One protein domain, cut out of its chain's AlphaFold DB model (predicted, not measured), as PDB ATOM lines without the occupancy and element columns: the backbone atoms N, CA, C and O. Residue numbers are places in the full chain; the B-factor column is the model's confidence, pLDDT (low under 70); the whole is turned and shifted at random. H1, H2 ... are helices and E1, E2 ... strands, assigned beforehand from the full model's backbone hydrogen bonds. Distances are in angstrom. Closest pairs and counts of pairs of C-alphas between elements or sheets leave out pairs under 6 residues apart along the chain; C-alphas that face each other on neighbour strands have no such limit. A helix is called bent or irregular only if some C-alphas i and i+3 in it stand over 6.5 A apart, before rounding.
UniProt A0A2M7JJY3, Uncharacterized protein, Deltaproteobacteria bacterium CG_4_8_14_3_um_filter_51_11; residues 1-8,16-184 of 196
ATOM      1  N   MET A   1     177.963 249.080 112.893       75.38
ATOM      2  CA  MET A   1     177.501 248.206 114.004       75.38
ATOM      3  C   MET A   1     176.066 248.590 114.358       75.38
ATOM      4  O   MET A   1     175.845 249.747 114.679       75.38
ATOM      5  N   GLY A   2     175.092 247.676 114.263       90.56
ATOM      6  CA  GLY A   2     173.660 248.036 114.334       90.56
ATOM      7  C   GLY A   2     173.067 248.228 115.738       90.56
ATOM      8  O   GLY A   2     172.043 248.891 115.880       90.56
ATOM      9  N   PHE A   3     173.695 247.679 116.782       95.06
ATOM     10  CA  PHE A   3     173.146 247.687 118.145       95.06
ATOM     11  C   PHE A   3     172.797 249.089 118.690       95.06
ATOM     12  O   PHE A   3     171.681 249.244 119.188       95.06
ATOM     13  N   PRO A   4     173.658 250.121 118.561       95.94
ATOM     14  CA  PRO A   4     173.322 251.480 118.991       95.94
ATOM     15  C   PRO A   4     172.024 252.013 118.379       95.94
ATOM     16  O   PRO A   4     171.166 252.511 119.098       95.94
ATOM     17  N   TYR A   5     171.821 251.833 117.072       95.81
ATOM     18  CA  TYR A   5     170.603 252.281 116.389       95.81
ATOM     19  C   TYR A   5     169.351 251.558 116.901       95.81
ATOM     20  O   TYR A   5     168.315 252.186 117.108       95.81
ATOM     21  N   ILE A   6     169.444 250.247 117.156       95.19
ATOM     22  CA  ILE A   6     168.348 249.477 117.767       95.19
ATOM     23  C   ILE A   6     168.038 250.023 119.166       95.19
ATOM     24  O   ILE A   6     166.875 250.172 119.540       95.19
ATOM     25  N   GLN A   7     169.075 250.340 119.940       93.62
ATOM     26  CA  GLN A   7     168.922 250.846 121.295       93.62
ATOM     27  C   GLN A   7     168.285 252.246 121.337       93.62
ATOM     28  O   GLN A   7     167.455 252.489 122.215       93.62
ATOM     29  N   GLU A   8     168.612 253.127 120.388       94.75
ATOM     30  CA  GLU A   8     167.972 254.444 120.242       94.75
ATOM     31  C   GLU A   8     166.526 254.344 119.738       94.75
ATOM     32  O   GLU A   8     165.651 255.064 120.215       94.75
ATOM     33  N   SER A  16     170.395 243.250 124.426       92.44
ATOM     34  CA  SER A  16     171.785 242.854 124.659       92.44
ATOM     35  C   SER A  16     172.380 242.450 123.314       92.44
ATOM     36  O   SER A  16     171.640 242.023 122.430       92.44
ATOM     37  N   MET A  17     173.689 242.607 123.144       94.94
ATOM     38  CA  MET A  17     174.373 242.325 121.882       94.94
ATOM     39  C   MET A  17     175.335 241.161 122.062       94.94
ATOM     40  O   MET A  17     176.127 241.178 122.995       94.94
ATOM     41  N   LEU A  18     175.309 240.199 121.144       96.56
ATOM     42  CA  LEU A  18     176.346 239.185 121.000       96.56
ATOM     43  C   LEU A  18     176.959 239.324 119.603       96.56
ATOM     44  O   LEU A  18     176.243 239.181 118.615       96.56
ATOM     45  N   GLY A  19     178.255 239.614 119.523       96.94
ATOM     46  CA  GLY A  19     179.028 239.440 118.294       96.94
ATOM     47  C   GLY A  19     179.463 237.984 118.154       96.94
ATOM     48  O   GLY A  19     180.031 237.438 119.094       96.94
ATOM     49  N   ASP A  20     179.201 237.357 117.012       97.50
ATOM     50  CA  ASP A  20     179.625 235.986 116.708       97.50
ATOM     51  C   ASP A  20     180.753 236.028 115.674       97.50
ATOM     52  O   ASP A  20     180.556 236.552 114.579       97.50
ATOM     53  N   ALA A  21     181.936 235.546 116.063       96.50
ATOM     54  CA  ALA A  21     183.155 235.534 115.262       96.50
ATOM     55  C   ALA A  21     183.553 236.920 114.711       96.50
ATOM     56  O   ALA A  21     184.073 237.058 113.608       96.50
ATOM     57  N   GLY A  22     183.296 237.978 115.491       92.81
ATOM     58  CA  GLY A  22     183.418 239.381 115.074       92.81
ATOM     59  C   GLY A  22     184.751 240.070 115.388       92.81
ATOM     60  O   GLY A  22     184.841 241.291 115.240       92.81
ATOM     61  N   PHE A  23     185.776 239.335 115.827       93.81
ATOM     62  CA  PHE A  23     187.099 239.886 116.148       93.81
ATOM     63  C   PHE A  23     187.930 240.150 114.883       93.81
ATOM     64  O   PHE A  23     188.930 239.489 114.615       93.81
ATOM     65  N   GLY A  24     187.500 241.132 114.090       88.88
ATOM     66  CA  GLY A  24     188.175 241.541 112.860       88.88
ATOM     67  C   GLY A  24     189.499 242.256 113.130       88.88
ATOM     68  O   GLY A  24     189.543 243.485 113.157       88.88
ATOM     69  N   VAL A  25     190.569 241.488 113.335       95.25
ATOM     70  CA  VAL A  25     191.951 241.981 113.270       95.25
ATOM     71  C   VAL A  25     192.260 242.347 111.823       95.25
ATOM     72  O   VAL A  25     191.984 241.579 110.902       95.25
ATOM     73  N   VAL A  26     192.833 243.529 111.616       93.38
ATOM     74  CA  VAL A  26     193.148 244.052 110.286       93.38
ATOM     75  C   VAL A  26     194.572 244.586 110.247       93.38
ATOM     76  O   VAL A  26     195.115 244.997 111.269       93.38
ATOM     77  N   THR A  27     195.189 244.599 109.067       93.81
ATOM     78  CA  THR A  27     196.514 245.209 108.894       93.81
ATOM     79  C   THR A  27     196.421 246.734 108.887       93.81
ATOM     80  O   THR A  27     195.405 247.302 108.480       93.81
ATOM     81  N   ASP A  28     197.518 247.415 109.230       91.19
ATOM     82  CA  ASP A  28     197.605 248.879 109.130       91.19
ATOM     83  C   ASP A  28     197.283 249.380 107.720       91.19
ATOM     84  O   ASP A  28     196.616 250.401 107.544       91.19
ATOM     85  N   THR A  29     197.733 248.660 106.690       90.94
ATOM     86  CA  THR A  29     197.426 249.002 105.299       90.94
ATOM     87  C   THR A  29     195.929 248.901 105.024       90.94
ATOM     88  O   THR A  29     195.355 249.802 104.410       90.94
ATOM     89  N   PHE A  30     195.269 247.842 105.496       90.38
ATOM     90  CA  PHE A  30     193.827 247.713 105.327       90.38
ATOM     91  C   PHE A  30     193.085 248.835 106.068       90.38
ATOM     92  O   PHE A  30     192.269 249.530 105.460       90.38
ATOM     93  N   GLN A  31     193.444 249.079 107.331       90.25
ATOM     94  CA  GLN A  31     192.829 250.091 108.191       90.25
ATOM     95  C   GLN A  31     192.981 251.520 107.651       90.25
ATOM     96  O   GLN A  31     192.073 252.333 107.799       90.25
ATOM     97  N   ASN A  32     194.114 251.853 107.026       88.88
ATOM     98  CA  ASN A  32     194.375 253.215 106.554       88.88
ATOM     99  C   ASN A  32     193.930 253.475 105.111       88.88
ATOM    100  O   ASN A  32     193.762 254.636 104.746       88.88
ATOM    101  N   PHE A  33     193.751 252.438 104.285       86.44
ATOM    102  CA  PHE A  33     193.513 252.628 102.846       86.44
ATOM    103  C   PHE A  33     192.318 251.858 102.287       86.44
ATOM    104  O   PHE A  33     191.647 252.362 101.394       86.44
ATOM    105  N   GLN A  34     192.043 250.647 102.775       85.50
ATOM    106  CA  GLN A  34     191.034 249.765 102.169       85.50
ATOM    107  C   GLN A  34     189.684 249.824 102.881       85.50
ATOM    108  O   GLN A  34     188.647 249.582 102.264       85.50
ATOM    109  N   ILE A  35     189.686 250.183 104.163       82.69
ATOM    110  CA  ILE A  35     188.498 250.190 105.017       82.69
ATOM    111  C   ILE A  35     187.375 251.102 104.493       82.69
ATOM    112  O   ILE A  35     186.193 250.806 104.665       82.69
ATOM    113  N   TYR A  36     187.735 252.178 103.790       83.62
ATOM    114  CA  TYR A  36     186.796 253.157 103.239       83.62
ATOM    115  C   TYR A  36     185.945 252.599 102.089       83.62
ATOM    116  O   TYR A  36     184.858 253.108 101.833       83.62
ATOM    117  N   ASN A  37     186.374 251.505 101.451       85.56
ATOM    118  CA  ASN A  37     185.622 250.859 100.369       85.56
ATOM    119  C   ASN A  37     184.355 250.131 100.854       85.56
ATOM    120  O   ASN A  37     183.560 249.670 100.041       85.56
ATOM    121  N   TRP A  38     184.169 250.013 102.170       81.25
ATOM    122  CA  TRP A  38     183.122 249.195 102.787       81.25
ATOM    123  C   TRP A  38     181.995 250.014 103.432       81.25
ATOM    124  O   TRP A  38     181.090 249.439 104.034       81.25
ATOM    125  N   GLY A  39     182.033 251.349 103.338       83.25
ATOM    126  CA  GLY A  39     180.958 252.218 103.838       83.25
ATOM    127  C   GLY A  39     180.775 252.206 105.363       83.25
ATOM    128  O   GLY A  39     179.698 252.537 105.862       83.25
ATOM    129  N   PHE A  40     181.799 251.810 106.131       80.81
ATOM    130  CA  PHE A  40     181.698 251.736 107.593       80.81
ATOM    131  C   PHE A  40     181.452 253.101 108.242       80.81
ATOM    132  O   PHE A  40     180.646 253.188 109.167       80.81
ATOM    133  N   GLU A  41     182.119 254.147 107.750       82.69
ATOM    134  CA  GLU A  41     182.100 255.496 108.332       82.69
ATOM    135  C   GLU A  41     180.703 256.132 108.303       82.69
ATOM    136  O   GLU A  41     180.262 256.709 109.294       82.69
ATOM    137  N   GLU A  42     179.953 255.928 107.217       85.25
ATOM    138  CA  GLU A  42     178.581 256.435 107.060       85.25
ATOM    139  C   GLU A  42     177.588 255.808 108.053       85.25
ATOM    140  O   GLU A  42     176.526 256.367 108.321       85.25
ATOM    141  N   ASN A  43     177.933 254.645 108.614       85.75
ATOM    142  CA  ASN A  43     177.072 253.850 109.490       85.75
ATOM    143  C   ASN A  43     177.530 253.876 110.957       85.75
ATOM    144  O   ASN A  43     177.185 252.983 111.747       85.75
ATOM    145  N   LEU A  44     178.351 254.864 111.324       89.69
ATOM    146  CA  LEU A  44     178.810 255.051 112.692       89.69
ATOM    147  C   LEU A  44     177.782 255.812 113.539       89.69
ATOM    148  O   LEU A  44     177.238 256.830 113.107       89.69
ATOM    149  N   PRO A  45     177.556 255.378 114.789       93.19
ATOM    150  CA  PRO A  45     176.665 256.062 115.715       93.19
ATOM    151  C   PRO A  45     177.345 257.314 116.293       93.19
ATOM    152  O   PRO A  45     177.825 257.299 117.424       93.19
ATOM    153  N   LEU A  46     177.388 258.409 115.527       93.56
ATOM    154  CA  LEU A  46     178.134 259.635 115.871       93.56
ATOM    155  C   LEU A  46     177.687 260.329 117.176       93.56
ATOM    156  O   LEU A  46     178.360 261.240 117.648       93.56
ATOM    157  N   TRP A  47     176.563 259.920 117.776       95.06
ATOM    158  CA  TRP A  47     176.135 260.395 119.099       95.06
ATOM    159  C   TRP A  47     176.900 259.742 120.261       95.06
ATOM    160  O   TRP A  47     176.806 260.210 121.397       95.06
ATOM    161  N   ILE A  48     177.632 258.656 120.001       95.88
ATOM    162  CA  ILE A  48     178.496 258.004 120.982       95.88
ATOM    163  C   ILE A  48     179.880 258.676 120.930       95.88
ATOM    164  O   ILE A  48     180.519 258.647 119.875       95.88
ATOM    165  N   PRO A  49     180.373 259.244 122.049       94.50
ATOM    166  CA  PRO A  49     181.681 259.891 122.092       94.50
ATOM    167  C   PRO A  49     182.814 258.964 121.640       94.50
ATOM    168  O   PRO A  49     182.899 257.815 122.076       94.50
ATOM    169  N   GLY A  50     183.704 259.493 120.804       90.81
ATOM    170  CA  GLY A  50     184.868 258.822 120.240       90.81
ATOM    171  C   GLY A  50     184.705 258.396 118.776       90.81
ATOM    172  O   GLY A  50     185.727 258.224 118.100       90.81
ATOM    173  N   PHE A  51     183.469 258.264 118.273       92.06
ATOM    174  CA  PHE A  51     183.188 257.921 116.868       92.06
ATOM    175  C   PHE A  51     183.275 259.108 115.906       92.06
ATOM    176  O   PHE A  51     183.303 258.901 114.699       92.06
ATOM    177  N   GLU A  52     183.382 260.338 116.409       89.12
ATOM    178  CA  GLU A  52     183.697 261.519 115.600       89.12
ATOM    179  C   GLU A  52     185.123 261.494 115.023       89.12
ATOM    180  O   GLU A  52     185.448 262.270 114.125       89.12
ATOM    181  N   ARG A  53     185.993 260.618 115.545       88.75
ATOM    182  CA  ARG A  53     187.336 260.406 115.000       88.75
ATOM    183  C   ARG A  53     187.245 259.621 113.675       88.75
ATOM    184  O   ARG A  53     186.321 258.824 113.506       88.75
ATOM    185  N   PRO A  54     188.218 259.768 112.757       84.62
ATOM    186  CA  PRO A  54     188.252 258.969 111.532       84.62
ATOM    187  C   PRO A  54     188.288 257.467 111.836       84.62
ATOM    188  O   PRO A  54     189.010 257.055 112.747       84.62
ATOM    189  N   PHE A  55     187.585 256.650 111.044       80.50
ATOM    190  CA  PHE A  55     187.509 255.198 111.271       80.50
ATOM    191  C   PHE A  55     188.885 254.531 111.356       80.50
ATOM    192  O   PHE A  55     189.117 253.685 112.215       80.50
ATOM    193  N   SER A  56     189.845 254.988 110.545       83.69
ATOM    194  CA  SER A  56     191.238 254.521 110.557       83.69
ATOM    195  C   SER A  56     191.954 254.667 111.911       83.69
ATOM    196  O   SER A  56     193.059 254.156 112.076       83.69
ATOM    197  N   LYS A  57     191.348 255.348 112.892       84.38
ATOM    198  CA  LYS A  57     191.906 255.617 114.222       84.38
ATOM    199  C   LYS A  57     191.345 254.751 115.345       84.38
ATOM    200  O   LYS A  57     191.754 254.975 116.481       84.38
ATOM    201  N   TYR A  58     190.441 253.813 115.070       85.06
ATOM    202  CA  TYR A  58     190.008 252.855 116.084       85.06
ATOM    203  C   TYR A  58     189.867 251.431 115.556       85.06
ATOM    204  O   TYR A  58     189.395 251.190 114.447       85.06
ATOM    205  N   SER A  59     190.266 250.486 116.403       91.88
ATOM    206  CA  SER A  59     190.058 249.049 116.206       91.88
ATOM    207  C   SER A  59     188.608 248.641 116.487       91.88
ATOM    208  O   SER A  59     187.878 249.331 117.204       91.88
ATOM    209  N   ILE A  60     188.194 247.460 116.012       91.94
ATOM    210  CA  ILE A  60     186.882 246.893 116.364       91.94
ATOM    211  C   ILE A  60     186.709 246.765 117.888       91.94
ATOM    212  O   ILE A  60     185.626 247.026 118.411       91.94
ATOM    213  N   ALA A  61     187.783 246.462 118.624       95.88
ATOM    214  CA  ALA A  61     187.780 246.394 120.084       95.88
ATOM    215  C   ALA A  61     187.436 247.735 120.743       95.88
ATOM    216  O   ALA A  61     186.594 247.781 121.643       95.88
ATOM    217  N   GLU A  62     188.027 248.837 120.270       95.19
ATOM    218  CA  GLU A  62     187.667 250.180 120.735       95.19
ATOM    219  C   GLU A  62     186.205 250.500 120.438       95.19
ATOM    220  O   GLU A  62     185.529 251.078 121.284       95.19
ATOM    221  N   MET A  63     185.683 250.089 119.279       94.19
ATOM    222  CA  MET A  63     184.270 250.302 118.963       94.19
ATOM    223  C   MET A  63     183.351 249.568 119.950       94.19
ATOM    224  O   MET A  63     182.413 250.169 120.475       94.19
ATOM    225  N   TYR A  64     183.629 248.292 120.246       96.94
ATOM    226  CA  TYR A  64     182.886 247.536 121.261       96.94
ATOM    227  C   TYR A  64     182.992 248.184 122.644       96.94
ATOM    228  O   TYR A  64     181.978 248.312 123.330       96.94
ATOM    229  N   LYS A  65     184.188 248.645 123.031       97.25
ATOM    230  CA  LYS A  65     184.427 249.351 124.296       97.25
ATOM    231  C   LYS A  65     183.609 250.638 124.395       97.25
ATOM    232  O   LYS A  65     182.898 250.818 125.380       97.25
ATOM    233  N   MET A  66     183.664 251.503 123.379       96.69
ATOM    234  CA  MET A  66     182.918 252.768 123.337       96.69
ATOM    235  C   MET A  66     181.409 252.518 123.438       96.69
ATOM    236  O   MET A  66     180.725 253.155 124.237       96.69
ATOM    237  N   ILE A  67     180.890 251.532 122.699       96.50
ATOM    238  CA  ILE A  67     179.471 251.155 122.752       96.50
ATOM    239  C   ILE A  67     179.093 250.602 124.134       96.50
ATOM    240  O   ILE A  67     178.062 250.983 124.688       96.50
ATOM    241  N   ALA A  68     179.915 249.723 124.714       96.50
ATOM    242  CA  ALA A  68     179.675 249.150 126.036       96.50
ATOM    243  C   ALA A  68     179.652 250.229 127.127       96.50
ATOM    244  O   ALA A  68     178.729 250.256 127.944       96.50
ATOM    245  N   GLN A  69     180.610 251.157 127.091       96.38
ATOM    246  CA  GLN A  69     180.706 252.281 128.022       96.38
ATOM    247  C   GLN A  69     179.540 253.264 127.879       96.38
ATOM    248  O   GLN A  69     179.035 253.750 128.890       96.38
ATOM    249  N   TYR A  70     179.089 253.531 126.651       96.44
ATOM    250  CA  TYR A  70     177.952 254.416 126.400       96.44
ATOM    251  C   TYR A  70     176.623 253.812 126.865       96.44
ATOM    252  O   TYR A  70     175.750 254.518 127.368       96.44
ATOM    253  N   TYR A  71     176.481 252.488 126.760       94.69
ATOM    254  CA  TYR A  71     175.294 251.757 127.191       94.69
ATOM    255  C   TYR A  71     175.576 250.857 128.408       94.69
ATOM    256  O   TYR A  71     175.405 249.636 128.323       94.69
ATOM    257  N   PRO A  72     175.919 251.418 129.586       93.31
ATOM    258  CA  PRO A  72     176.425 250.652 130.732       93.31
ATOM    259  C   PRO A  72     175.389 249.695 131.335       93.31
ATOM    260  O   PRO A  72     175.720 248.806 132.109       93.31
ATOM    261  N   HIS A  73     174.107 249.866 131.012       91.00
ATOM    262  CA  HIS A  73     173.026 248.992 131.474       91.00
ATOM    263  C   HIS A  73     172.732 247.824 130.527       91.00
ATOM    264  O   HIS A  73     171.871 246.993 130.824       91.00
ATOM    265  N   ARG A  74     173.424 247.766 129.388       92.88
ATOM    266  CA  ARG A  74     173.277 246.727 128.370       92.88
ATOM    267  C   ARG A  74     174.403 245.725 128.506       92.88
ATOM    268  O   ARG A  74     175.472 246.065 128.992       92.88
ATOM    269  N   LYS A  75     174.148 244.487 128.101       94.94
ATOM    270  CA  LYS A  75     175.149 243.424 128.123       94.94
ATOM    271  C   LYS A  75     175.680 243.231 126.724       94.94
ATOM    272  O   LYS A  75     174.891 243.083 125.789       94.94
ATOM    273  N   ILE A  76     176.998 243.246 126.602       96.56
ATOM    274  CA  ILE A  76     177.682 243.071 125.330       96.56
ATOM    275  C   ILE A  76     178.590 241.856 125.451       96.56
ATOM    276  O   ILE A  76     179.377 241.739 126.383       96.56
ATOM    277  N   GLY A  77     178.402 240.913 124.543       97.00
ATOM    278  CA  GLY A  77     179.123 239.662 124.455       97.00
ATOM    279  C   GLY A  77     179.853 239.594 123.125       97.00
ATOM    280  O   GLY A  77     179.328 240.078 122.122       97.00
ATOM    281  N   GLN A  78     181.007 238.945 123.089       98.00
ATOM    282  CA  GLN A  78     181.564 238.431 121.840       98.00
ATOM    283  C   GLN A  78     181.990 236.974 121.983       98.00
ATOM    284  O   GLN A  78     182.501 236.569 123.024       98.00
ATOM    285  N   PHE A  79     181.778 236.207 120.925       98.38
ATOM    286  CA  PHE A  79     182.238 234.838 120.771       98.38
ATOM    287  C   PHE A  79     183.267 234.770 119.641       98.38
ATOM    288  O   PHE A  79     183.111 235.446 118.623       98.38
ATOM    289  N   THR A  80     184.288 233.936 119.806       98.06
ATOM    290  CA  THR A  80     185.162 233.474 118.722       98.06
ATOM    291  C   THR A  80     185.787 232.141 119.101       98.06
ATOM    292  O   THR A  80     185.822 231.777 120.277       98.06
ATOM    293  N   THR A  81     186.323 231.428 118.119       96.94
ATOM    294  CA  THR A  81     187.306 230.375 118.371       96.94
ATOM    295  C   THR A  81     188.711 230.981 118.418       96.94
ATOM    296  O   THR A  81     188.963 232.045 117.842       96.94
ATOM    297  N   ALA A  82     189.618 230.338 119.151       95.75
ATOM    298  CA  ALA A  82     191.002 230.766 119.312       95.75
ATOM    299  C   ALA A  82     191.739 230.813 117.971       95.75
ATOM    300  O   ALA A  82     192.590 231.676 117.783       95.75
ATOM    301  N   TRP A  83     191.374 229.935 117.038       94.50
ATOM    302  CA  TRP A  83     192.049 229.773 115.756       94.50
ATOM    303  C   TRP A  83     191.089 229.928 114.581       94.50
ATOM    304  O   TRP A  83     191.206 229.185 113.610       94.50
ATOM    305  N   ASP A  84     190.132 230.861 114.670       95.56
ATOM    306  CA  ASP A  84     189.118 231.095 113.631       95.56
ATOM    307  C   ASP A  84     189.763 231.158 112.235       95.56
ATOM    308  O   ASP A  84     190.493 232.092 111.886       95.56
ATOM    309  N   GLU A  85     189.510 230.115 111.445       93.81
ATOM    310  CA  GLU A  85     190.125 229.899 110.139       93.81
ATOM    311  C   GLU A  85     189.740 231.006 109.158       93.81
ATOM    312  O   GLU A  85     190.569 231.477 108.381       93.81
ATOM    313  N   THR A  86     188.491 231.470 109.228       95.19
ATOM    314  CA  THR A  86     187.979 232.500 108.321       95.19
ATOM    315  C   THR A  86     188.625 233.841 108.626       95.19
ATOM    316  O   THR A  86     189.036 234.561 107.712       95.19
ATOM    317  N   GLN A  87     188.765 234.171 109.907       96.00
ATOM    318  CA  GLN A  87     189.398 235.417 110.311       96.00
ATOM    319  C   GLN A  87     190.897 235.429 109.990       96.00
ATOM    320  O   GLN A  87     191.391 236.409 109.427       96.00
ATOM    321  N   ALA A  88     191.612 234.331 110.248       94.75
ATOM    322  CA  ALA A  88     193.021 234.208 109.873       94.75
ATOM    323  C   ALA A  88     193.227 234.226 108.350       94.75
ATOM    324  O   ALA A  88     194.163 234.863 107.860       94.75
ATOM    325  N   PHE A  89     192.329 233.596 107.585       95.38
ATOM    326  CA  PHE A  89     192.319 233.676 106.126       95.38
ATOM    327  C   PHE A  89     192.209 235.126 105.645       95.38
ATOM    328  O   PHE A  89     193.059 235.580 104.876       95.38
ATOM    329  N   PHE A  90     191.214 235.889 106.111       95.56
ATOM    330  CA  PHE A  90     191.062 237.283 105.682       95.56
ATOM    331  C   PHE A  90     192.217 238.166 106.149       95.56
ATOM    332  O   PHE A  90     192.655 239.038 105.398       95.56
ATOM    333  N   TYR A  91     192.769 237.911 107.334       96.00
ATOM    334  CA  TYR A  91     193.977 238.585 107.792       96.00
ATOM    335  C   TYR A  91     195.169 238.329 106.847       96.00
ATOM    336  O   TYR A  91     195.851 239.266 106.425       96.00
ATOM    337  N   ASN A  92     195.355 237.084 106.394       95.69
ATOM    338  CA  ASN A  92     196.366 236.734 105.396       95.69
ATOM    339  C   ASN A  92     196.114 237.383 104.026       95.69
ATOM    340  O   ASN A  92     197.061 237.819 103.366       95.69
ATOM    341  N   VAL A  93     194.851 237.472 103.596       95.19
ATOM    342  CA  VAL A  93     194.465 238.190 102.370       95.19
ATOM    343  C   VAL A  93     194.873 239.658 102.470       95.19
ATOM    344  O   VAL A  93     195.451 240.182 101.524       95.19
ATOM    345  N   MET A  94     194.655 240.313 103.614       94.94
ATOM    346  CA  MET A  94     195.071 241.707 103.815       94.94
ATOM    347  C   MET A  94     196.594 241.870 103.720       94.94
ATOM    348  O   MET A  94     197.063 242.813 103.079       94.94
ATOM    349  N   ILE A  95     197.371 240.945 104.293       94.38
ATOM    350  CA  ILE A  95     198.842 240.934 104.185       94.38
ATOM    351  C   ILE A  95     199.284 240.744 102.726       94.38
ATOM    352  O   ILE A  95     200.180 241.435 102.242       94.38
ATOM    353  N   ASN A  96     198.629 239.837 102.003       94.12
ATOM    354  CA  ASN A  96     198.993 239.435 100.646       94.12
ATOM    355  C   ASN A  96     198.031 239.990  99.590       94.12
ATOM    356  O   ASN A  96     197.767 239.333  98.583       94.12
ATOM    357  N   THR A  97     197.511 241.204  99.789       90.00
ATOM    358  CA  THR A  97     196.436 241.769  98.945       90.00
ATOM    359  C   THR A  97     196.793 241.751  97.450       90.00
ATOM    360  O   THR A  97     195.931 241.524  96.606       90.00
ATOM    361  N   LEU A  98     198.073 241.950  97.113       91.19
ATOM    362  CA  LEU A  98     198.574 241.992  95.732       91.19
ATOM    363  C   LEU A  98     199.030 240.631  95.178       91.19
ATOM    364  O   LEU A  98     199.448 240.559  94.025       91.19
ATOM    365  N   ASP A  99     198.972 239.563  95.974       94.19
ATOM    366  CA  ASP A  99     199.456 238.233  95.602       94.19
ATOM    367  C   ASP A  99     198.433 237.138  95.964       94.19
ATOM    368  O   ASP A  99     198.565 236.456  96.986       94.19
ATOM    369  N   PRO A 100     197.409 236.932  95.109       94.38
ATOM    370  CA  PRO A 100     196.370 235.926  95.329       94.38
ATOM    371  C   PRO A 100     196.888 234.494  95.459       94.38
ATOM    372  O   PRO A 100     196.222 233.648  96.052       94.38
ATOM    373  N   THR A 101     198.090 234.210  94.945       96.62
ATOM    374  CA  THR A 101     198.689 232.870  95.039       96.62
ATOM    375  C   THR A 101     199.007 232.474  96.482       96.62
ATOM    376  O   THR A 101     199.111 231.285  96.782       96.62
ATOM    377  N   LYS A 102     199.096 233.453  97.392       94.44
ATOM    378  CA  LYS A 102     199.385 233.248  98.817       94.44
ATOM    379  C   LYS A 102     198.154 233.189  99.714       94.44
ATOM    380  O   LYS A 102     198.296 232.813 100.874       94.44
ATOM    381  N   TRP A 103     196.962 233.536  99.225       94.31
ATOM    382  CA  TRP A 103     195.777 233.717 100.079       94.31
ATOM    383  C   TRP A 103     195.392 232.453 100.855       94.31
ATOM    384  O   TRP A 103     195.071 232.535 102.037       94.31
ATOM    385  N   ASN A 104     195.522 231.282 100.231       92.19
ATOM    386  CA  ASN A 104     195.191 229.998 100.856       92.19
ATOM    387  C   ASN A 104     196.275 229.472 101.815       92.19
ATOM    388  O   ASN A 104     196.060 228.462 102.475       92.19
ATOM    389  N   ASN A 105     197.438 230.128 101.906       89.12
ATOM    390  CA  ASN A 105     198.505 229.763 102.839       89.12
ATOM    391  C   ASN A 105     198.490 230.691 104.063       89.12
ATOM    392  O   ASN A 105     199.410 231.481 104.264       89.12
ATOM    393  N   PHE A 106     197.414 230.625 104.849       86.31
ATOM    394  CA  PHE A 106     197.204 231.473 106.029       86.31
ATOM    395  C   PHE A 106     197.605 230.800 107.352       86.31
ATOM    396  O   PHE A 106     197.623 231.461 108.387       86.31
ATOM    397  N   LEU A 107     198.012 229.524 107.325       82.88
ATOM    398  CA  LEU A 107     198.595 228.837 108.488       82.88
ATOM    399  C   LEU A 107     199.685 229.668 109.201       82.88
ATOM    400  O   LEU A 107     199.680 229.705 110.430       82.88
ATOM    401  N   PRO A 108     200.591 230.379 108.489       84.81
ATOM    402  CA  PRO A 108     201.663 231.133 109.139       84.81
ATOM    403  C   PRO A 108     201.199 232.354 109.943       84.81
ATOM    404  O   PRO A 108     201.981 232.870 110.734       84.81
ATOM    405  N   VAL A 109     199.972 232.846 109.729       90.31
ATOM    406  CA  VAL A 109     199.484 234.081 110.374       90.31
ATOM    407  C   VAL A 109     198.548 233.818 111.551       90.31
ATOM    408  O   VAL A 109     198.134 234.766 112.211       90.31
ATOM    409  N   TRP A 110     198.220 232.554 111.848       89.75
ATOM    410  CA  TRP A 110     197.275 232.210 112.917       89.75
ATOM    411  C   TRP A 110     197.712 232.708 114.290       89.75
ATOM    412  O   TRP A 110     196.901 233.285 115.006       89.75
ATOM    413  N   CYS A 111     198.983 232.521 114.645       90.56
ATOM    414  CA  CYS A 111     199.512 232.940 115.944       90.56
ATOM    415  C   CYS A 111     199.468 234.459 116.111       90.56
ATOM    416  O   CYS A 111     199.051 234.957 117.153       90.56
ATOM    417  N   ASP A 112     199.852 235.189 115.065       93.62
ATOM    418  CA  ASP A 112     199.825 236.647 115.068       93.62
ATOM    419  C   ASP A 112     198.382 237.177 115.150       93.62
ATOM    420  O   ASP A 112     198.068 238.011 116.002       93.62
ATOM    421  N   TRP A 113     197.469 236.609 114.355       95.06
ATOM    422  CA  TRP A 113     196.047 236.932 114.435       95.06
ATOM    423  C   TRP A 113     195.469 236.636 115.826       95.06
ATOM    424  O   TRP A 113     194.798 237.490 116.405       95.06
ATOM    425  N   HIS A 114     195.758 235.460 116.392       94.62
ATOM    426  CA  HIS A 114     195.282 235.041 117.711       94.62
ATOM    427  C   HIS A 114     195.757 235.993 118.814       94.62
ATOM    428  O   HIS A 114     194.956 236.443 119.636       94.62
ATOM    429  N   GLN A 115     197.043 236.358 118.813       94.88
ATOM    430  CA  GLN A 115     197.604 237.299 119.786       94.88
ATOM    431  C   GLN A 115     196.930 238.674 119.704       94.88
ATOM    432  O   GLN A 115     196.570 239.252 120.734       94.88
ATOM    433  N   GLN A 116     196.703 239.186 118.493       97.38
ATOM    434  CA  GLN A 116     195.991 240.448 118.297       97.38
ATOM    435  C   GLN A 116     194.519 240.353 118.717       97.38
ATOM    436  O   GLN A 116     194.008 241.260 119.377       97.38
ATOM    437  N   MET A 117     193.851 239.241 118.405       97.56
ATOM    438  CA  MET A 117     192.473 238.968 118.815       97.56
ATOM    439  C   MET A 117     192.333 238.955 120.343       97.56
ATOM    440  O   MET A 117     191.421 239.598 120.870       97.56
ATOM    441  N   LEU A 118     193.261 238.320 121.069       97.50
ATOM    442  CA  LEU A 118     193.284 238.361 122.536       97.50
ATOM    443  C   LEU A 118     193.473 239.790 123.054       97.50
ATOM    444  O   LEU A 118     192.723 240.234 123.923       97.50
ATOM    445  N   GLY A 119     194.404 240.553 122.472       98.19
ATOM    446  CA  GLY A 119     194.575 241.972 122.798       98.19
ATOM    447  C   GLY A 119     193.280 242.775 122.614       98.19
ATOM    448  O   GLY A 119     192.918 243.591 123.463       98.19
ATOM    449  N   TYR A 120     192.533 242.495 121.547       98.25
ATOM    450  CA  TYR A 120     191.236 243.110 121.266       98.25
ATOM    451  C   TYR A 120     190.165 242.697 122.284       98.25
ATOM    452  O   TYR A 120     189.395 243.543 122.748       98.25
ATOM    453  N   ALA A 121     190.129 241.423 122.679       98.38
ATOM    454  CA  ALA A 121     189.238 240.930 123.725       98.38
ATOM    455  C   ALA A 121     189.504 241.616 125.071       98.38
ATOM    456  O   ALA A 121     188.557 242.079 125.716       98.38
ATOM    457  N   TYR A 122     190.776 241.756 125.454       98.56
ATOM    458  CA  TYR A 122     191.187 242.428 126.685       98.56
ATOM    459  C   TYR A 122     190.829 243.912 126.677       98.56
ATOM    460  O   TYR A 122     190.229 244.399 127.635       98.56
ATOM    461  N   LEU A 123     191.116 244.615 125.578       98.25
ATOM    462  CA  LEU A 123     190.808 246.037 125.440       98.25
ATOM    463  C   LEU A 123     189.301 246.308 125.543       98.25
ATOM    464  O   LEU A 123     188.878 247.227 126.249       98.25
ATOM    465  N   ALA A 124     188.474 245.507 124.868       98.19
ATOM    466  CA  ALA A 124     187.022 245.635 124.957       98.19
ATOM    467  C   ALA A 124     186.500 245.307 126.370       98.19
ATOM    468  O   ALA A 124     185.574 245.963 126.858       98.19
ATOM    469  N   ALA A 125     187.127 244.347 127.057       98.12
ATOM    470  CA  ALA A 125     186.786 243.940 128.419       98.12
ATOM    471  C   ALA A 125     187.134 244.950 129.517       98.12
ATOM    472  O   ALA A 125     186.684 244.780 130.651       98.12
ATOM    473  N   GLU A 126     187.832 246.038 129.197       97.75
ATOM    474  CA  GLU A 126     187.922 247.188 130.099       97.75
ATOM    475  C   GLU A 126     186.545 247.825 130.373       97.75
ATOM    476  O   GLU A 126     186.366 248.510 131.381       97.75
ATOM    477  N   ALA A 127     185.550 247.603 129.504       97.62
ATOM    478  CA  ALA A 127     184.170 247.983 129.775       97.62
ATOM    479  C   ALA A 127     183.495 246.984 130.751       97.62
ATOM    480  O   ALA A 127     183.381 245.793 130.439       97.62
ATOM    481  N   PRO A 128     182.959 247.428 131.911       95.31
ATOM    482  CA  PRO A 128     182.453 246.527 132.959       95.31
ATOM    483  C   PRO A 128     181.300 245.595 132.554       95.31
ATOM    484  O   PRO A 128     181.068 244.579 133.217       95.31
ATOM    485  N   ASN A 129     180.583 245.934 131.486       95.94
ATOM    486  CA  ASN A 129     179.419 245.243 130.927       95.94
ATOM    487  C   ASN A 129     179.711 244.533 129.589       95.94
ATOM    488  O   ASN A 129     178.780 244.114 128.895       95.94
ATOM    489  N   TYR A 130     180.988 244.403 129.228       97.94
ATOM    490  CA  TYR A 130     181.441 243.596 128.106       97.94
ATOM    491  C   TYR A 130     182.017 242.269 128.603       97.94
ATOM    492  O   TYR A 130     182.773 242.252 129.574       97.94
ATOM    493  N   ARG A 131     181.694 241.156 127.940       98.19
ATOM    494  CA  ARG A 131     182.324 239.852 128.175       98.19
ATOM    495  C   ARG A 131     182.670 239.168 126.863       98.19
ATOM    496  O   ARG A 131     182.000 239.384 125.859       98.19
ATOM    497  N   TYR A 132     183.663 238.291 126.891       98.62
ATOM    498  CA  TYR A 132     184.009 237.456 125.746       98.62
ATOM    499  C   TYR A 132     184.050 235.967 126.100       98.62
ATOM    500  O   TYR A 132     184.223 235.594 127.265       98.62
ATOM    501  N   TYR A 133     183.883 235.137 125.074       98.62
ATOM    502  CA  TYR A 133     184.028 233.688 125.104       98.62
ATOM    503  C   TYR A 133     184.961 233.284 123.956       98.62
ATOM    504  O   TYR A 133     184.561 233.352 122.793       98.62
ATOM    505  N   VAL A 134     186.191 232.888 124.282       98.44
ATOM    506  CA  VAL A 134     187.162 232.340 123.323       98.44
ATOM    507  C   VAL A 134     187.174 230.821 123.466       98.44
ATOM    508  O   VAL A 134     187.706 230.286 124.439       98.44
ATOM    509  N   ALA A 135     186.539 230.135 122.520       97.62
ATOM    510  CA  ALA A 135     186.507 228.679 122.427       97.62
ATOM    511  C   ALA A 135     187.810 228.112 121.842       97.62
ATOM    512  O   ALA A 135     188.544 228.806 121.149       97.62
ATOM    513  N   ALA A 136     188.069 226.829 122.067       96.12
ATOM    514  CA  ALA A 136     189.092 226.073 121.356       96.12
ATOM    515  C   ALA A 136     188.687 225.811 119.892       96.12
ATOM    516  O   ALA A 136     187.509 225.851 119.534       96.12
ATOM    517  N   GLY A 137     189.670 225.477 119.053       93.94
ATOM    518  CA  GLY A 137     189.447 225.069 117.663       93.94
ATOM    519  C   GLY A 137     189.434 226.218 116.652       93.94
ATOM    520  O   GLY A 137     189.919 227.311 116.937       93.94
ATOM    521  N   GLN A 138     188.922 225.923 115.451       94.25
ATOM    522  CA  GLN A 138     189.135 226.725 114.232       94.25
ATOM    523  C   GLN A 138     187.850 227.174 113.516       94.25
ATOM    524  O   GLN A 138     187.910 227.895 112.522       94.25
ATOM    525  N   TYR A 139     186.676 226.726 113.967       94.12
ATOM    526  CA  TYR A 139     185.430 226.924 113.224       94.12
ATOM    527  C   TYR A 139     184.961 228.384 113.225       94.12
ATOM    528  O   TYR A 139     185.239 229.138 114.163       94.12
ATOM    529  N   HIS A 140     184.197 228.742 112.186       94.94
ATOM    530  CA  HIS A 140     183.633 230.074 112.003       94.94
ATOM    531  C   HIS A 140     182.098 230.089 112.086       94.94
ATOM    532  O   HIS A 140     181.378 229.421 111.340       94.94
ATOM    533  N   THR A 141     181.658 230.949 113.003       96.00
ATOM    534  CA  THR A 141     180.347 231.147 113.637       96.00
ATOM    535  C   THR A 141     179.812 229.979 114.465       96.00
ATOM    536  O   THR A 141     179.867 228.814 114.074       96.00
ATOM    537  N   ILE A 142     179.259 230.315 115.633       96.94
ATOM    538  CA  ILE A 142     178.625 229.355 116.546       96.94
ATOM    539  C   ILE A 142     177.100 229.348 116.421       96.94
ATOM    540  O   ILE A 142     176.474 228.308 116.615       96.94
ATOM    541  N   MET A 143     176.478 230.484 116.085       93.19
ATOM    542  CA  MET A 143     175.032 230.691 116.251       93.19
ATOM    543  C   MET A 143     174.152 229.788 115.377       93.19
ATOM    544  O   MET A 143     173.010 229.518 115.746       93.19
ATOM    545  N   ALA A 144     174.656 229.334 114.228       88.56
ATOM    546  CA  ALA A 144     173.892 228.547 113.258       88.56
ATOM    547  C   ALA A 144     174.183 227.032 113.298       88.56
ATOM    548  O   ALA A 144     173.613 226.290 112.498       88.56
ATOM    549  N   GLY A 145     175.058 226.560 114.195       89.62
ATOM    550  CA  GLY A 145     175.547 225.177 114.203       89.62
ATOM    551  C   GLY A 145     175.333 224.428 115.520       89.62
ATOM    552  O   GLY A 145     174.981 225.009 116.546       89.62
ATOM    553  N   ASN A 146     175.604 223.118 115.506       94.62
ATOM    554  CA  ASN A 146     175.521 222.265 116.702       94.62
ATOM    555  C   ASN A 146     176.488 222.703 117.810       94.62
ATOM    556  O   ASN A 146     176.170 222.550 118.989       94.62
ATOM    557  N   HIS A 147     177.607 223.340 117.441       94.88
ATOM    558  CA  HIS A 147     178.556 223.932 118.383       94.88
ATOM    559  C   HIS A 147     177.881 224.864 119.398       94.88
ATOM    560  O   HIS A 147     178.296 224.893 120.550       94.88
ATOM    561  N   PHE A 148     176.775 225.532 119.044       96.81
ATOM    562  CA  PHE A 148     175.979 226.327 119.987       96.81
ATOM    563  C   PHE A 148     175.570 225.562 121.256       96.81
ATOM    564  O   PHE A 148     175.500 226.142 122.345       96.81
ATOM    565  N   TYR A 149     175.288 224.265 121.126       96.75
ATOM    566  CA  TYR A 149     174.830 223.402 122.214       96.75
ATOM    567  C   TYR A 149     175.958 222.582 122.851       96.75
ATOM    568  O   TYR A 149     175.809 222.146 123.992       96.75
ATOM    569  N   GLU A 150     177.053 222.368 122.124       96.50
ATOM    570  CA  GLU A 150     178.123 221.429 122.483       96.50
ATOM    571  C   GLU A 150     179.383 222.123 123.020       96.50
ATOM    572  O   GLU A 150     180.117 221.532 123.810       96.50
ATOM    573  N   GLU A 151     179.629 223.373 122.622       97.50
ATOM    574  CA  GLU A 151     180.822 224.129 122.998       97.50
ATOM    575  C   GLU A 151     180.909 224.325 124.519       97.50
ATOM    576  O   GLU A 151     180.000 224.884 125.139       97.50
ATOM    577  N   ALA A 152     182.013 223.881 125.120       97.50
ATOM    578  CA  ALA A 152     182.287 223.998 126.554       97.50
ATOM    579  C   ALA A 152     183.787 224.114 126.886       97.50
ATOM    580  O   ALA A 152     184.183 223.957 128.041       97.50
ATOM    581  N   SER A 153     184.635 224.362 125.890       97.31
ATOM    582  CA  SER A 153     186.094 224.371 126.030       97.31
ATOM    583  C   SER A 153     186.618 225.574 126.821       97.31
ATOM    584  O   SER A 153     187.648 225.463 127.487       97.31
ATOM    585  N   ALA A 154     185.905 226.707 126.825       97.50
ATOM    586  CA  ALA A 154     186.353 227.903 127.532       97.50
ATOM    587  C   ALA A 154     186.079 227.786 129.040       97.50
ATOM    588  O   ALA A 154     184.944 227.908 129.514       97.50
ATOM    589  N   GLY A 155     187.131 227.505 129.813       94.69
ATOM    590  CA  GLY A 155     187.058 227.295 131.262       94.69
ATOM    591  C   GLY A 155     186.095 226.182 131.704       94.69
ATOM    592  O   GLY A 155     185.592 226.241 132.829       94.69
ATOM    593  N   GLY A 156     185.784 225.221 130.826       96.06
ATOM    594  CA  GLY A 156     184.816 224.148 131.090       96.06
ATOM    595  C   GLY A 156     183.353 224.605 131.146       96.06
ATOM    596  O   GLY A 156     182.498 223.863 131.630       96.06
ATOM    597  N   VAL A 157     183.046 225.840 130.734       98.12
ATOM    598  CA  VAL A 157     181.698 226.413 130.823       98.12
ATOM    599  C   VAL A 157     180.979 226.250 129.484       98.12
ATOM    600  O   VAL A 157     181.436 226.828 128.498       98.12
ATOM    601  N   PRO A 158     179.817 225.569 129.430       98.12
ATOM    602  CA  PRO A 158     179.035 225.479 128.203       98.12
ATOM    603  C   PRO A 158     178.633 226.859 127.672       98.12
ATOM    604  O   PRO A 158     178.094 227.678 128.428       98.12
ATOM    605  N   PHE A 159     178.822 227.108 126.375       98.19
ATOM    606  CA  PHE A 159     178.468 228.375 125.732       98.19
ATOM    607  C   PHE A 159     176.999 228.738 125.976       98.19
ATOM    608  O   PHE A 159     176.684 229.857 126.387       98.19
ATOM    609  N   ILE A 160     176.090 227.766 125.853       97.06
ATOM    610  CA  ILE A 160     174.666 227.977 126.127       97.06
ATOM    611  C   ILE A 160     174.393 228.412 127.575       97.06
ATOM    612  O   ILE A 160     173.474 229.194 127.820       97.06
ATOM    613  N   ALA A 161     175.174 227.940 128.552       97.69
ATOM    614  CA  ALA A 161     175.036 228.355 129.946       97.69
ATOM    615  C   ALA A 161     175.544 229.789 130.145       97.69
ATOM    616  O   ALA A 161     174.891 230.589 130.818       97.69
ATOM    617  N   TRP A 162     176.666 230.135 129.511       97.88
ATOM    618  CA  TRP A 162     177.210 231.491 129.498       97.88
ATOM    619  C   TRP A 162     176.245 232.495 128.846       97.88
ATOM    620  O   TRP A 162     175.945 233.538 129.432       97.88
ATOM    621  N   LEU A 163     175.670 232.150 127.689       96.25
ATOM    622  CA  LEU A 163     174.692 232.983 126.987       96.25
ATOM    623  C   LEU A 163     173.382 233.106 127.774       96.25
ATOM    624  O   LEU A 163     172.839 234.203 127.904       96.25
ATOM    625  N   LYS A 164     172.885 232.017 128.377       95.38
ATOM    626  CA  LYS A 164     171.732 232.074 129.295       95.38
ATOM    627  C   LYS A 164     171.991 233.016 130.466       95.38
ATOM    628  O   LYS A 164     171.109 233.791 130.824       95.38
ATOM    629  N   ALA A 165     173.192 232.999 131.035       95.12
ATOM    630  CA  ALA A 165     173.563 233.898 132.121       95.12
ATOM    631  C   ALA A 165     173.672 235.368 131.675       95.12
ATOM    632  O   ALA A 165     173.342 236.276 132.447       95.12
ATOM    633  N   MET A 166     174.038 235.607 130.413       94.50
ATOM    634  CA  MET A 166     173.937 236.922 129.786       94.50
ATOM    635  C   MET A 166     172.478 237.385 129.707       94.50
ATOM    636  O   MET A 166     172.165 238.482 130.158       94.50
ATOM    637  N   VAL A 167     171.554 236.574 129.188       90.31
ATOM    638  CA  VAL A 167     170.175 237.031 128.914       90.31
ATOM    639  C   VAL A 167     169.200 236.883 130.086       90.31
ATOM    640  O   VAL A 167     168.177 237.560 130.099       90.31
ATOM    641  N   GLY A 168     169.508 236.061 131.093       81.62
ATOM    642  CA  GLY A 168     168.564 235.642 132.139       81.62
ATOM    643  C   GLY A 168     168.033 236.749 133.059       81.62
ATOM    644  O   GLY A 168     166.970 236.583 133.642       81.62
ATOM    645  N   ASN A 169     168.720 237.894 133.147       71.38
ATOM    646  CA  ASN A 169     168.288 239.062 133.929       71.38
ATOM    647  C   ASN A 169     168.198 240.307 133.037       71.38
ATOM    648  O   ASN A 169     169.137 241.110 132.966       71.38
ATOM    649  N   GLN A 170     167.104 240.428 132.290       66.12
ATOM    650  CA  GLN A 170     166.844 241.554 131.393       66.12
ATOM    651  C   GLN A 170     166.535 242.822 132.208       66.12
ATOM    652  O   GLN A 170     165.419 243.016 132.679       66.12
ATOM    653  N   GLY A 171     167.539 243.684 132.391       65.75
ATOM    654  CA  GLY A 171     167.396 244.950 133.116       65.75
ATOM    655  C   GLY A 171     167.802 244.901 134.587       65.75
ATOM    656  O   GLY A 171     168.105 243.844 135.132       65.75
ATOM    657  N   TRP A 172     167.863 246.085 135.211       68.75
ATOM    658  CA  TRP A 172     168.120 246.320 136.649       68.75
ATOM    659  C   TRP A 172     169.432 245.776 137.231       68.75
ATOM    660  O   TRP A 172     169.749 246.018 138.390       68.75
ATOM    661  N   THR A 173     170.245 245.124 136.410       81.12
ATOM    662  CA  THR A 173     171.555 244.577 136.766       81.12
ATOM    663  C   THR A 173     172.703 245.514 136.422       81.12
ATOM    664  O   THR A 173     173.849 245.124 136.564       81.12
ATOM    665  N   LYS A 174     172.429 246.734 135.942       84.12
ATOM    666  CA  LYS A 174     173.453 247.698 135.499       84.12
ATOM    667  C   LYS A 174     174.499 247.066 134.556       84.12
ATOM    668  O   LYS A 174     175.690 247.282 134.724       84.12
ATOM    669  N   GLY A 175     174.039 246.249 133.604       84.88
ATOM    670  CA  GLY A 175     174.915 245.566 132.650       84.88
ATOM    671  C   GLY A 175     175.594 244.304 133.194       84.88
ATOM    672  O   GLY A 175     176.393 243.706 132.484       84.88
ATOM    673  N   HIS A 176     175.274 243.854 134.410       87.12
ATOM    674  CA  HIS A 176     175.774 242.594 134.958       87.12
ATOM    675  C   HIS A 176     174.914 241.390 134.519       87.12
ATOM    676  O   HIS A 176     173.681 241.402 134.537       87.12
ATOM    677  N   GLY A 177     175.572 240.318 134.090       87.06
ATOM    678  CA  GLY A 177     174.950 239.009 133.878       87.06
ATOM    679  C   GLY A 177     174.895 238.201 135.173       87.06
ATOM    680  O   GLY A 177     175.475 238.587 136.188       87.06
ATOM    681  N   ALA A 178     174.196 237.070 135.137       90.94
ATOM    682  CA  ALA A 178     174.340 236.051 136.173       90.94
ATOM    683  C   ALA A 178     175.681 235.311 136.004       90.94
ATOM    684  O   ALA A 178     176.362 235.459 134.991       90.94
ATOM    685  N   MET A 179     176.060 234.464 136.958       90.31
ATOM    686  CA  MET A 179     177.104 233.471 136.688       90.31
ATOM    687  C   MET A 179     176.556 232.389 135.737       90.31
ATOM    688  O   MET A 179     175.385 232.031 135.869       90.31
ATOM    689  N   PRO A 180     177.360 231.858 134.792       94.88
ATOM    690  CA  PRO A 180     178.801 232.070 134.619       94.88
ATOM    691  C   PRO A 180     179.175 233.136 133.561       94.88
ATOM    692  O   PRO A 180     180.163 232.957 132.855       94.88
ATOM    693  N   TRP A 181     178.432 234.242 133.421       96.06
ATOM    694  CA  TRP A 181     178.751 235.301 132.449       96.06
ATOM    695  C   TRP A 181     179.962 236.148 132.882       96.06
ATOM    696  O   TRP A 181     179.858 237.200 133.521       96.06
ATOM    697  N   ARG A 182     181.145 235.649 132.533       97.00
ATOM    698  CA  ARG A 182     182.465 236.249 132.758       97.00
ATOM    699  C   ARG A 182     183.326 236.088 131.506       97.00
ATOM    700  O   ARG A 182     182.909 235.406 130.576       97.00
ATOM    701  N   ASN A 183     184.498 236.707 131.483       98.44
ATOM    702  CA  ASN A 183     185.469 236.463 130.422       98.44
ATOM    703  C   ASN A 183     185.951 235.018 130.522       98.44
ATOM    704  O   ASN A 183     186.269 234.556 131.623       98.44
ATOM    705  N   LEU A 184     185.925 234.304 129.403       98.31
ATOM    706  CA  LEU A 184     186.299 232.901 129.326       98.31
ATOM    707  C   LEU A 184     187.194 232.669 128.119       98.31
ATOM    708  O   LEU A 184     186.938 233.198 127.039       98.31
TER     709      LEU A 184
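What this domain is: This is residues 1 to 8 and 16 to 184 of the 196 residues of an uncharacterized protein of Deltaproteobacteria bacterium CG_4_8_14_3_um_filter_51_11 (UniProt A0A2M7JJY3). Look first for a small parallel sheet in the middle, E1, E2 and E3, covered by H3 and H5 on one face and by H7 on the other. H4 packs crosswise on residues 107 to 113 of H5, and H6 packs on H7. The printed part has 177 residues, with seven named helices and three named strands in the order H1 E1 H2 H3 E2 H4 H5 E3 H6 H7; the sheet's order is E1, E2, E3. The class is mostly helix, though under half of the residues are in named elements. The whole is compact, with a radius of gyration of the C-alphas of 16.6 A and spans of 51 by 39 by 25 A.

How they stand to each other: Begin at inner strand E2, residues 76 to 81, parallel to both edge strands: E1, residues 17 to 20, with N 77 and O 17 at 2.8 A, and E3, residues 130 to 135, with N 133 and O 78 at 2.9 A. H3, residues 60 to 70, lies over E2 at a height over the sheet of 9.5 A. H5, residues 107 to 125, is on the same face, over E3 at 10.6 A and only just not over E2, where 2 of its C-alphas fall. It touches H3 with residues 120 to 125 alone, the same way at a shallow tilt of 13 degrees; the closest C-alphas, of Lys 65 and Ala 124, are 4.6 A apart. Two strand-helix-strand units, parallel neighbour strands joined through helices, are E1, H2 H3, E2 and E2, H4 H5, E3, where H2 is residues 28 to 38 and H4 residues 85 to 95; both crossovers are right-handed. On the opposite face H7, residues 159 to 167, lies over E2 at 9.8 A and touches H6, residues 147 to 150; the closest C-alphas, of Tyr 149 and Ile 160, are 6.0 A apart. H4 touches H5, about perpendicular at 77 degrees, with C-alphas 88 and 110 closest at 5.6 A. H2 is close to H4 but not clearly touching, C-alphas 30 and 94 being closest at 6.3 A. H1, residues 3 to 8, is only just not on the sheet, with 4 pairs of C-alphas within 10 A. Every O i to N i+4 pair is within hydrogen-bond range in H1, H3, H4 and H7, against 13 of 15 in H5 and 3 of 7 in H2, which has 4 of 8 O i to N i+3 pairs; H6 is too short for an i+4 pair.

Where its parts are: Find C-alpha 76 at (177.682, 243.071, 125.330), from which E2 runs 17.4 A; E3 runs 16.7 A and E1 9.7 A. From C-alpha 107 at (198.595, 228.837, 108.488), H5 runs 27.7 A; it is irregular, with C-alphas 108 and 111 at 7.4 A, and H2, 15.8 A long, only just so, with C-alphas 32 and 35 at 6.8 A. H3 spans 15.4 A, H4 15.3 A, H7 12.4 A, H1 8.8 A and H6 4.8 A; H7 ends at C-alpha 167, (170.175, 237.031, 128.914).

The domain as a whole: The C-alphas farthest apart, of Thr 101 and Trp 172, are 53.4 A apart. Look for the cut after Glu 8: residues 9 to 15 are not printed, and C-alphas 8 and 16 are 13.0 A apart. The long links are H2 to H3, with 21 residues, and H4 to H5 and E3 to H6, with 11 each. The mean pLDDT of the printed part is 92.7, and residues 170 to 172 are under 70.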